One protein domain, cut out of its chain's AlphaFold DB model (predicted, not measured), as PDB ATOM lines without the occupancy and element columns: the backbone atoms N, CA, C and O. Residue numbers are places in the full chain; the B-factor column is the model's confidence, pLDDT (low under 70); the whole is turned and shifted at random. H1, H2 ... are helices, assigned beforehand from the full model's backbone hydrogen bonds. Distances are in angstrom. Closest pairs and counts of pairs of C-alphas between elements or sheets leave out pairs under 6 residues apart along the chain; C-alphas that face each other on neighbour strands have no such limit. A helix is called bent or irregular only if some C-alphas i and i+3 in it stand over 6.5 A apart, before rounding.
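What this domain is: This is residues 7 to 91 of the 255 residues of an uncharacterized protein of Sulfurimonas sp (UniProt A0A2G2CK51). What does the domain look like? Two long helical stretches, H1b and H4, cross steeply, and the short helices H2 and H3 make a small head at one end. Residues 7 to 17 of H1 and 70 to 91 of H4 stick out as free arms. What is it made of? The printed part has 85 residues with four named helices, H1, H2, H3 and H4 in that order, and no named strand; its class is all helix. It is extended, with a radius of gyration of the C-alphas of 19.4 A, and flat, spanning 62 by 37 by 19 A.

How they stand to each other: How does the first helix run? H1, residues 7 to 33, was assigned as one helix by its hydrogen bonds but is bent, with C-alphas 15 and 18 6.7 A apart. Its arms H1a, residues 7 to 15, and H1b, residues 18 to 33, stand at a tilt of 35.1 degrees, only just steep. What does H1b touch? It touches H4, residues 52 to 91, at residues 52 to 66 alone, the closest C-alphas being those of Leu 25 and Phe 59, 5.4 A apart. They run opposite ways at a steep tilt of 56 degrees. How do the short helices stand? H2, residues 36 to 41, and H3, residues 45 to 50, touch only at the corner, and only just, with 3 pairs of C-alphas within 8 A; the closest are those of Leu 39 and Asp 45, 5.1 A apart. Are the backbones in range? Every O i to N i+4 pair is within hydrogen-bond range in H1a, H1b, H2 and H3, and 34 of 36 are in H4.

Where its parts are: Where does H1a begin? C-alpha 7 is at (-51.387, -82.437, 41.054); H1a measures 12.6 A and H1b 21.7 A. Where does H4 end? It measures 56.9 A, to C-alpha 91 at (-61.799, -125.972, 42.191).

The domain as a whole: Are there cuts or long links? The printed part has no cut, and its three links are tight. Where is confidence low? Residues 7 to 16 are under 70 in pLDDT.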
ATOM      1  N   THR A   7     -50.949 -81.037  40.971       54.69
ATOM      2  CA  THR A   7     -51.387 -82.437  41.054       54.69
ATOM      3  C   THR A   7     -50.392 -83.415  40.428       54.69
ATOM      4  O   THR A   7     -50.153 -84.479  40.999       54.69
ATOM      5  N   ASP A   8     -49.763 -83.044  39.312       53.72
ATOM      6  CA  ASP A   8     -48.757 -83.871  38.637       53.72
ATOM      7  C   ASP A   8     -47.434 -83.876  39.418       53.72
ATOM      8  O   ASP A   8     -46.801 -84.923  39.561       53.72
ATOM      9  N   ILE A   9     -47.063 -82.743  40.031       52.22
ATOM     10  CA  ILE A   9     -45.916 -82.674  40.952       52.22
ATOM     11  C   ILE A   9     -46.161 -83.552  42.185       52.22
ATOM     12  O   ILE A   9     -45.295 -84.338  42.558       52.22
ATOM     13  N   LEU A  10     -47.340 -83.459  42.807       48.34
ATOM     14  CA  LEU A  10     -47.693 -84.243  43.997       48.34
ATOM     15  C   LEU A  10     -47.706 -85.753  43.730       48.34
ATOM     16  O   LEU A  10     -47.296 -86.535  44.589       48.34
ATOM     17  N   LYS A  11     -48.163 -86.171  42.547       55.25
ATOM     18  CA  LYS A  11     -48.165 -87.579  42.138       55.25
ATOM     19  C   LYS A  11     -46.745 -88.091  41.885       55.25
ATOM     20  O   LYS A  11     -46.375 -89.127  42.428       55.25
ATOM     21  N   ASN A  12     -45.927 -87.317  41.172       54.12
ATOM     22  CA  ASN A  12     -44.521 -87.647  40.939       54.12
ATOM     23  C   ASN A  12     -43.712 -87.679  42.245       54.12
ATOM     24  O   ASN A  12     -42.892 -88.574  42.430       54.12
ATOM     25  N   LEU A  13     -43.976 -86.759  43.179       45.47
ATOM     26  CA  LEU A  13     -43.355 -86.759  44.506       45.47
ATOM     27  C   LEU A  13     -43.691 -88.035  45.282       45.47
ATOM     28  O   LEU A  13     -42.778 -88.654  45.818       45.47
ATOM     29  N   LYS A  14     -44.956 -88.481  45.285       59.25
ATOM     30  CA  LYS A  14     -45.359 -89.746  45.931       59.25
ATOM     31  C   LYS A  14     -44.647 -90.973  45.357       59.25
ATOM     32  O   LYS A  14     -44.322 -91.874  46.120       59.25
ATOM     33  N   ASP A  15     -44.375 -90.994  44.055       60.56
ATOM     34  CA  ASP A  15     -43.661 -92.098  43.401       60.56
ATOM     35  C   ASP A  15     -42.132 -92.038  43.619       60.56
ATOM     36  O   ASP A  15     -41.432 -93.052  43.511       60.56
ATOM     37  N   LEU A  16     -41.598 -90.857  43.947       59.66
ATOM     38  CA  LEU A  16     -40.187 -90.620  44.275       59.66
ATOM     39  C   LEU A  16     -39.862 -90.914  45.746       59.66
ATOM     40  O   LEU A  16     -38.761 -91.393  46.027       59.66
ATOM     41  N   THR A  17     -40.805 -90.706  46.671       71.44
ATOM     42  CA  THR A  17     -40.611 -90.902  48.121       71.44
ATOM     43  C   THR A  17     -40.048 -92.283  48.494       71.44
ATOM     44  O   THR A  17     -39.068 -92.323  49.241       71.44
ATOM     45  N   PRO A  18     -40.542 -93.420  47.957       75.75
ATOM     46  CA  PRO A  18     -40.019 -94.738  48.320       75.75
ATOM     47  C   PRO A  18     -38.596 -94.951  47.803       75.75
ATOM     48  O   PRO A  18     -37.756 -95.512  48.500       75.75
ATOM     49  N   LYS A  19     -38.295 -94.470  46.588       81.69
ATOM     50  CA  LYS A  19     -36.960 -94.599  45.984       81.69
ATOM     51  C   LYS A  19     -35.926 -93.802  46.768       81.69
ATOM     52  O   LYS A  19     -34.847 -94.313  47.039       81.69
ATOM     53  N   ILE A  20     -36.271 -92.573  47.149       85.50
ATOM     54  CA  ILE A  20     -35.402 -91.708  47.949       85.50
ATOM     55  C   ILE A  20     -35.185 -92.321  49.336       85.50
ATOM     56  O   ILE A  20     -34.038 -92.454  49.752       85.50
ATOM     57  N   ASN A  21     -36.245 -92.783  50.006       84.94
ATOM     58  CA  ASN A  21     -36.132 -93.439  51.313       84.94
ATOM     59  C   ASN A  21     -35.272 -94.708  51.261       84.94
ATOM     60  O   ASN A  21     -34.460 -94.929  52.154       84.94
ATOM     61  N   ILE A  22     -35.395 -95.520  50.206       87.56
ATOM     62  CA  ILE A  22     -34.544 -96.703  50.006       87.56
ATOM     63  C   ILE A  22     -33.086 -96.292  49.774       87.56
ATOM     64  O   ILE A  22     -32.193 -96.885  50.374       87.56
ATOM     65  N   SER A  23     -32.822 -95.273  48.955       90.25
ATOM     66  CA  SER A  23     -31.458 -94.781  48.720       90.25
ATOM     67  C   SER A  23     -30.817 -94.225  49.994       90.25
ATOM     68  O   SER A  23     -29.663 -94.539  50.276       90.25
ATOM     69  N   ILE A  24     -31.565 -93.451  50.789       90.88
ATOM     70  CA  ILE A  24     -31.106 -92.942  52.089       90.88
ATOM     71  C   ILE A  24     -30.861 -94.107  53.047       90.88
ATOM     72  O   ILE A  24     -29.822 -94.131  53.704       90.88
ATOM     73  N   LEU A  25     -31.756 -95.101  53.098       92.75
ATOM     74  CA  LEU A  25     -31.569 -96.299  53.915       92.75
ATOM     75  C   LEU A  25     -30.283 -97.030  53.523       92.75
ATOM     76  O   LEU A  25     -29.478 -97.330  54.394       92.75
ATOM     77  N   ILE A  26     -30.065 -97.299  52.235       92.81
ATOM     78  CA  ILE A  26     -28.878 -98.018  51.754       92.81
ATOM     79  C   ILE A  26     -27.613 -97.208  52.043       92.81
ATOM     80  O   ILE A  26     -26.673 -97.745  52.623       92.81
ATOM     81  N   GLY A  27     -27.593 -95.919  51.691       91.12
ATOM     82  CA  GLY A  27     -26.436 -95.050  51.907       91.12
ATOM     83  C   GLY A  27     -26.069 -94.926  53.385       91.12
ATOM     84  O   GLY A  27     -24.913 -95.120  53.755       91.12
ATOM     85  N   SER A  28     -27.061 -94.695  54.248       93.50
ATOM     86  CA  SER A  28     -26.845 -94.644  55.698       93.50
ATOM     87  C   SER A  28     -26.458 -96.004  56.284       93.50
ATOM     88  O   SER A  28     -25.581 -96.057  57.138       93.50
ATOM     89  N   SER A  29     -27.017 -97.114  55.786       92.19
ATOM     90  CA  SER A  29     -26.616 -98.469  56.197       92.19
ATOM     91  C   SER A  29     -25.155 -98.750  55.869       92.19
ATOM     92  O   SER A  29     -24.430 -99.284  56.704       92.19
ATOM     93  N   ILE A  30     -24.712 -98.390  54.662       91.44
ATOM     94  CA  ILE A  30     -23.316 -98.555  54.256       91.44
ATOM     95  C   ILE A  30     -22.433 -97.721  55.183       91.44
ATOM     96  O   ILE A  30     -21.527 -98.262  55.799       91.44
ATOM     97  N   LEU A  31     -22.731 -96.437  55.378       91.50
ATOM     98  CA  LEU A  31     -21.906 -95.583  56.235       91.50
ATOM     99  C   LEU A  31     -21.882 -96.021  57.713       91.50
ATOM    100  O   LEU A  31     -20.879 -95.804  58.386       91.50
ATOM    101  N   LEU A  32     -22.948 -96.647  58.228       92.12
ATOM    102  CA  LEU A  32     -23.027 -97.096  59.629       92.12
ATOM    103  C   LEU A  32     -22.418 -98.474  59.883       92.12
ATOM    104  O   LEU A  32     -21.873 -98.702  60.963       92.12
ATOM    105  N   PHE A  33     -22.561 -99.400  58.935       92.56
ATOM    106  CA  PHE A  33     -22.234-100.815  59.139       92.56
ATOM    107  C   PHE A  33     -21.053-101.299  58.289       92.56
ATOM    108  O   PHE A  33     -20.646-102.454  58.420       92.56
ATOM    109  N   CYS A  34     -20.492-100.459  57.413       90.62
ATOM    110  CA  CYS A  34     -19.319-100.832  56.632       90.62
ATOM    111  C   CYS A  34     -18.067-100.904  57.531       90.62
ATOM    112  O   CYS A  34     -17.866-100.031  58.377       90.62
ATOM    113  N   PRO A  35     -17.203-101.926  57.366       90.00
ATOM    114  CA  PRO A  35     -15.948-102.012  58.107       90.00
ATOM    115  C   PRO A  35     -15.052-100.788  57.875       90.00
ATOM    116  O   PRO A  35     -14.913-100.329  56.742       90.00
ATOM    117  N   ASN A  36     -14.358-100.326  58.922       86.38
ATOM    118  CA  ASN A  36     -13.491 -99.138  58.857       86.38
ATOM    119  C   ASN A  36     -12.439 -99.209  57.737       86.38
ATOM    120  O   ASN A  36     -12.159 -98.204  57.100       86.38
ATOM    121  N   TYR A  37     -11.902-100.398  57.438       91.06
ATOM    122  CA  TYR A  37     -10.971-100.583  56.317       91.06
ATOM    123  C   TYR A  37     -11.564-100.132  54.968       91.06
ATOM    124  O   TYR A  37     -10.890 -99.484  54.174       91.06
ATOM    125  N   CYS A  38     -12.840-100.431  54.719       87.69
ATOM    126  CA  CYS A  38     -13.523-100.038  53.490       87.69
ATOM    127  C   CYS A  38     -13.825 -98.535  53.457       87.69
ATOM    128  O   CYS A  38     -13.710 -97.926  52.399       87.69
ATOM    129  N   LEU A  39     -14.188 -97.942  54.600       87.75
ATOM    130  CA  LEU A  39     -14.420 -96.498  54.707       87.75
ATOM    131  C   LEU A  39     -13.129 -95.708  54.470       87.75
ATOM    132  O   LEU A  39     -13.150 -94.737  53.721       87.75
ATOM    133  N   ASN A  40     -12.009 -96.173  55.027       87.62
ATOM    134  CA  ASN A  40     -10.697 -95.557  54.837       87.62
ATOM    135  C   ASN A  40     -10.247 -95.622  53.369       87.62
ATOM    136  O   ASN A  40      -9.772 -94.629  52.833       87.62
ATOM    137  N   ASN A  41     -10.448 -96.759  52.694       90.62
ATOM    138  CA  ASN A  41     -10.114 -96.905  51.270       90.62
ATOM    139  C   ASN A  41     -10.963 -96.022  50.341       90.62
ATOM    140  O   ASN A  41     -10.577 -95.795  49.198       90.62
ATOM    141  N   LEU A  42     -12.131 -95.579  50.807       87.75
ATOM    142  CA  LEU A  42     -13.028 -94.680  50.082       87.75
ATOM    143  C   LEU A  42     -12.891 -93.221  50.537       87.75
ATOM    144  O   LEU A  42     -13.637 -92.381  50.044       87.75
ATOM    145  N   GLU A  43     -11.981 -92.930  51.474       88.31
ATOM    146  CA  GLU A  43     -11.803 -91.605  52.090       88.31
ATOM    147  C   GLU A  43     -13.099 -91.062  52.741       88.31
ATOM    148  O   GLU A  43     -13.359 -89.862  52.773       88.31
ATOM    149  N   LEU A  44     -13.945 -91.962  53.265       87.75
ATOM    150  CA  LEU A  44     -15.237 -91.650  53.901       87.75
ATOM    151  C   LEU A  44     -15.206 -91.749  55.435       87.75
ATOM    152  O   LEU A  44     -16.242 -91.622  56.089       87.75
ATOM    153  N   ASP A  45     -14.042 -92.006  56.020       87.31
ATOM    154  CA  ASP A  45     -13.845 -92.205  57.456       87.31
ATOM    155  C   ASP A  45     -14.142 -90.934  58.270       87.31
ATOM    156  O   ASP A  45     -14.880 -90.976  59.260       87.31
ATOM    157  N   SER A  46     -13.658 -89.787  57.796       87.75
ATOM    158  CA  SER A  46     -13.945 -88.465  58.359       87.75
ATOM    159  C   SER A  46     -15.448 -88.171  58.354       87.75
ATOM    160  O   SER A  46     -16.027 -87.899  59.402       87.75
ATOM    161  N   LEU A  47     -16.112 -88.364  57.211       87.06
ATOM    162  CA  LEU A  47     -17.551 -88.146  57.052       87.06
ATOM    163  C   LEU A  47     -18.387 -89.068  57.953       87.06
ATOM    164  O   LEU A  47     -19.334 -88.617  58.600       87.06
ATOM    165  N   ALA A  48     -18.041 -90.355  58.021       87.19
ATOM    166  CA  ALA A  48     -18.745 -91.315  58.865       87.19
ATOM    167  C   ALA A  48     -18.548 -91.029  60.361       87.19
ATOM    168  O   ALA A  48     -19.469 -91.250  61.151       87.19
ATOM    169  N   SER A  49     -17.372 -90.538  60.759       87.44
ATOM    170  CA  SER A  49     -17.053 -90.244  62.158       87.44
ATOM    171  C   SER A  49     -17.671 -88.924  62.637       87.44
ATOM    172  O   SER A  49     -18.305 -88.906  63.693       87.44
ATOM    173  N   GLU A  50     -17.576 -87.858  61.841       93.25
ATOM    174  CA  GLU A  50     -18.074 -86.517  62.168       93.25
ATOM    175  C   GLU A  50     -19.608 -86.444  62.131       93.25
ATOM    176  O   GLU A  50     -20.235 -85.882  63.030       93.25
ATOM    177  N   TYR A  51     -20.244 -87.091  61.148       92.44
ATOM    178  CA  TYR A  51     -21.699 -87.031  60.957       92.44
ATOM    179  C   TYR A  51     -22.449 -88.267  61.461       92.44
ATOM    180  O   TYR A  51     -23.642 -88.426  61.183       92.44
ATOM    181  N   LYS A  52     -21.799 -89.135  62.247       90.25
ATOM    182  CA  LYS A  52     -22.349 -90.426  62.700       90.25
ATOM    183  C   LYS A  52     -23.765 -90.333  63.271       90.25
ATOM    184  O   LYS A  52     -24.615 -91.176  62.977       90.25
ATOM    185  N   ILE A  53     -24.025 -89.310  64.086       93.69
ATOM    186  CA  ILE A  53     -25.326 -89.097  64.735       93.69
ATOM    187  C   ILE A  53     -26.405 -88.799  63.685       93.69
ATOM    188  O   ILE A  53     -27.464 -89.424  63.699       93.69
ATOM    189  N   TYR A  54     -26.127 -87.905  62.734       93.75
ATOM    190  CA  TYR A  54     -27.067 -87.543  61.669       93.75
ATOM    191  C   TYR A  54     -27.344 -88.717  60.727       93.75
ATOM    192  O   TYR A  54     -28.498 -88.964  60.379       93.75
ATOM    193  N   ILE A  55     -26.310 -89.486  60.377       93.50
ATOM    194  CA  ILE A  55     -26.441 -90.700  59.561       93.50
ATOM    195  C   ILE A  55     -27.305 -91.741  60.294       93.50
ATOM    196  O   ILE A  55     -28.192 -92.343  59.687       93.50
ATOM    197  N   SER A  56     -27.116 -91.902  61.610       93.00
ATOM    198  CA  SER A  56     -27.940 -92.786  62.449       93.00
ATOM    199  C   SER A  56     -29.408 -92.354  62.475       93.00
ATOM    200  O   SER A  56     -30.296 -93.189  62.309       93.00
ATOM    201  N   PHE A  57     -29.687 -91.055  62.624       94.75
ATOM    202  CA  PHE A  57     -31.057 -90.539  62.560       94.75
ATOM    203  C   PHE A  57     -31.690 -90.752  61.185       94.75
ATOM    204  O   PHE A  57     -32.829 -91.209  61.107       94.75
ATOM    205  N   ALA A  58     -30.956 -90.482  60.104       92.25
ATOM    206  CA  ALA A  58     -31.431 -90.712  58.743       92.25
ATOM    207  C   ALA A  58     -31.785 -92.192  58.506       92.25
ATOM    208  O   ALA A  58     -32.829 -92.488  57.920       92.25
ATOM    209  N   PHE A  59     -30.970 -93.115  59.024       94.81
ATOM    210  CA  PHE A  59     -31.242 -94.552  58.983       94.81
ATOM    211  C   PHE A  59     -32.517 -94.918  59.758       94.81
ATOM    212  O   PHE A  59     -33.410 -95.560  59.202       94.81
ATOM    213  N   ILE A  60     -32.640 -94.464  61.014       94.94
ATOM    214  CA  ILE A  60     -33.795 -94.750  61.883       94.94
ATOM    215  C   ILE A  60     -35.095 -94.207  61.276       94.94
ATOM    216  O   ILE A  60     -36.117 -94.894  61.271       94.94
ATOM    217  N   ILE A  61     -35.075 -92.990  60.736       91.25
ATOM    218  CA  ILE A  61     -36.248 -92.397  60.087       91.25
ATOM    219  C   ILE A  61     -36.620 -93.218  58.848       91.25
ATOM    220  O   ILE A  61     -37.770 -93.630  58.708       91.25
ATOM    221  N   SER A  62     -35.647 -93.535  57.989       91.31
ATOM    222  CA  SER A  62     -35.893 -94.281  56.748       91.31
ATOM    223  C   SER A  62     -36.473 -95.673  57.010       91.31
ATOM    224  O   SER A  62     -37.444 -96.073  56.363       91.31
ATOM    225  N   ILE A  63     -35.937 -96.404  57.994       90.25
ATOM    226  CA  ILE A  63     -36.444 -97.735  58.348       90.25
ATOM    227  C   ILE A  63     -37.839 -97.656  58.983       90.25
ATOM    228  O   ILE A  63     -38.685 -98.501  58.696       90.25
ATOM    229  N   SER A  64     -38.117 -96.606  59.766       90.06
ATOM    230  CA  SER A  64     -39.428 -96.382  60.393       90.06
ATOM    231  C   SER A  64     -40.534 -96.114  59.372       90.06
ATOM    232  O   SER A  64     -41.672 -96.508  59.603       90.06
ATOM    233  N   PHE A  65     -40.214 -95.492  58.233       86.00
ATOM    234  CA  PHE A  65     -41.160 -95.323  57.126       86.00
ATOM    235  C   PHE A  65     -41.325 -96.596  56.287       86.00
ATOM    236  O   PHE A  65     -42.438 -96.921  55.878       86.00
ATOM    237  N   LEU A  66     -40.244 -97.346  56.060       85.25
ATOM    238  CA  LEU A  66     -40.286 -98.548  55.222       85.25
ATOM    239  C   LEU A  66     -40.963 -99.744  55.902       85.25
ATOM    240  O   LEU A  66     -41.624-100.532  55.227       85.25
ATOM    241  N   LEU A  67     -40.831 -99.898  57.224       84.94
ATOM    242  CA  LEU A  67     -41.409-101.037  57.947       84.94
ATOM    243  C   LEU A  67     -42.940-101.124  57.819       84.94
ATOM    244  O   LEU A  67     -43.437-102.190  57.448       84.94
ATOM    245  N   PRO A  68     -43.713-100.052  58.081       84.19
ATOM    246  CA  PRO A  68     -45.164-100.071  57.911       84.19
ATOM    247  C   PRO A  68     -45.591-100.364  56.470       84.19
ATOM    248  O   PRO A  68     -46.507-101.159  56.255       84.19
ATOM    249  N   GLU A  69     -44.910 -99.782  55.478       80.38
ATOM    250  CA  GLU A  69     -45.186-100.046  54.061       80.38
ATOM    251  C   GLU A  69     -44.934-101.514  53.703       80.38
ATOM    252  O   GLU A  69     -45.764-102.147  53.043       80.38
ATOM    253  N   LEU A  70     -43.836-102.089  54.202       80.06
ATOM    254  CA  LEU A  70     -43.531-103.506  54.045       80.06
ATOM    255  C   LEU A  70     -44.618-104.379  54.681       80.06
ATOM    256  O   LEU A  70     -45.061-105.345  54.060       80.06
ATOM    257  N   PHE A  71     -45.096-104.039  55.880       79.50
ATOM    258  CA  PHE A  71     -46.186-104.766  56.535       79.50
ATOM    259  C   PHE A  71     -47.490-104.710  55.740       79.50
ATOM    260  O   PHE A  71     -48.138-105.743  55.565       79.50
ATOM    261  N   VAL A  72     -47.875-103.540  55.225       80.38
ATOM    262  CA  VAL A  72     -49.067-103.391  54.377       80.38
ATOM    263  C   VAL A  72     -48.919-104.215  53.101       80.38
ATOM    264  O   VAL A  72     -49.830-104.964  52.740       80.38
ATOM    265  N   PHE A  73     -47.759-104.146  52.449       79.88
ATOM    266  CA  PHE A  73     -47.465-104.933  51.256       79.88
ATOM    267  C   PHE A  73     -47.547-106.441  51.528       79.88
ATOM    268  O   PHE A  73     -48.214-107.169  50.786       79.88
ATOM    269  N   LEU A  74     -46.917-106.913  52.607       76.50
ATOM    270  CA  LEU A  74     -46.963-108.315  53.022       76.50
ATOM    271  C   LEU A  74     -48.394-108.752  53.328       76.50
ATOM    272  O   LEU A  74     -48.810-109.805  52.850       76.50
ATOM    273  N   LYS A  75     -49.170-107.938  54.051       81.88
ATOM    274  CA  LYS A  75     -50.580-108.217  54.346       81.88
ATOM    275  C   LYS A  75     -51.385-108.404  53.061       81.88
ATOM    276  O   LYS A  75     -52.038-109.432  52.910       81.88
ATOM    277  N   VAL A  76     -51.281-107.471  52.111       78.06
ATOM    278  CA  VAL A  76     -51.972-107.570  50.814       78.06
ATOM    279  C   VAL A  76     -51.540-108.831  50.068       78.06
ATOM    280  O   VAL A  76     -52.387-109.582  49.589       78.06
ATOM    281  N   LYS A  77     -50.237-109.131  50.013       76.56
ATOM    282  CA  LYS A  77     -49.725-110.341  49.349       76.56
ATOM    283  C   LYS A  77     -50.200-111.635  49.999       76.56
ATOM    284  O   LYS A  77     -50.523-112.591  49.290       76.56
ATOM    285  N   ILE A  78     -50.254-111.680  51.326       76.94
ATOM    286  CA  ILE A  78     -50.758-112.830  52.077       76.94
ATOM    287  C   ILE A  78     -52.258-112.994  51.827       76.94
ATOM    288  O   ILE A  78     -52.695-114.097  51.507       76.94
ATOM    289  N   GLU A  79     -53.043-111.918  51.888       76.88
ATOM    290  CA  GLU A  79     -54.477-111.952  51.588       76.88
ATOM    291  C   GLU A  79     -54.755-112.400  50.149       76.88
ATOM    292  O   GLU A  79     -55.606-113.263  49.934       76.88
ATOM    293  N   GLU A  80     -54.019-111.885  49.160       76.94
ATOM    294  CA  GLU A  80     -54.100-112.336  47.766       76.94
ATOM    295  C   GLU A  80     -53.821-113.838  47.641       76.94
ATOM    296  O   GLU A  80     -54.529-114.546  46.920       76.94
ATOM    297  N   ARG A  81     -52.798-114.334  48.349       77.69
ATOM    298  CA  ARG A  81     -52.430-115.753  48.350       77.69
ATOM    299  C   ARG A  81     -53.492-116.611  49.029       77.69
ATOM    300  O   ARG A  81     -53.832-117.664  48.501       77.69
ATOM    301  N   MET A  82     -54.043-116.165  50.157       75.19
ATOM    302  CA  MET A  82     -55.122-116.866  50.854       75.19
ATOM    303  C   MET A  82     -56.397-116.913  50.013       75.19
ATOM    304  O   MET A  82     -56.983-117.983  49.875       75.19
ATOM    305  N   LYS A  83     -56.798-115.789  49.401       78.69
ATOM    306  CA  LYS A  83     -57.934-115.737  48.469       78.69
ATOM    307  C   LYS A  83     -57.731-116.726  47.331       78.69
ATOM    308  O   LYS A  83     -58.599-117.551  47.087       78.69
ATOM    309  N   PHE A  84     -56.558-116.717  46.699       77.62
ATOM    310  CA  PHE A  84     -56.262-117.657  45.623       77.62
ATOM    311  C   PHE A  84     -56.274-119.120  46.089       77.62
ATOM    312  O   PHE A  84     -56.825-119.966  45.398       77.62
ATOM    313  N   ASN A  85     -55.736-119.428  47.271       75.88
ATOM    314  CA  ASN A  85     -55.787-120.782  47.826       75.88
ATOM    315  C   ASN A  85     -57.223-121.255  48.092       75.88
ATOM    316  O   ASN A  85     -57.513-122.422  47.854       75.88
ATOM    317  N   ARG A  86     -58.126-120.367  48.534       79.00
ATOM    318  CA  ARG A  86     -59.554-120.701  48.671       79.00
ATOM    319  C   ARG A  86     -60.163-121.075  47.326       79.00
ATOM    320  O   ARG A  86     -60.796-122.115  47.236       79.00
ATOM    321  N   ILE A  87     -59.882-120.293  46.280       78.25
ATOM    322  CA  ILE A  87     -60.322-120.606  44.912       78.25
ATOM    323  C   ILE A  87     -59.832-121.999  44.497       78.25
ATOM    324  O   ILE A  87     -60.598-122.775  43.941       78.25
ATOM    325  N   LEU A  88     -58.575-122.344  44.797       75.62
ATOM    326  CA  LEU A  88     -58.034-123.673  44.494       75.62
ATOM    327  C   LEU A  88     -58.770-124.797  45.232       75.62
ATOM    328  O   LEU A  88     -59.085-125.802  44.611       75.62
ATOM    329  N   MET A  89     -59.070-124.620  46.520       75.50
ATOM    330  CA  MET A  89     -59.849-125.604  47.281       75.50
ATOM    331  C   MET A  89     -61.247-125.791  46.687       75.50
ATOM    332  O   MET A  89     -61.706-126.919  46.555       75.50
ATOM    333  N   THR A  90     -61.897-124.702  46.265       80.81
ATOM    334  CA  THR A  90     -63.193-124.769  45.582       80.81
ATOM    335  C   THR A  90     -63.094-125.490  44.239       80.81
ATOM    336  O   THR A  90     -63.975-126.278  43.921       80.81
ATOM    337  N   LEU A  91     -62.021-125.274  43.465       79.88
ATOM    338  CA  LEU A  91     -61.799-125.972  42.191       79.88
ATOM    339  C   LEU A  91     -61.685-127.493  42.358       79.88
ATOM    340  O   LEU A  91     -62.105-128.228  41.468       79.88
TER     341      LEU A  91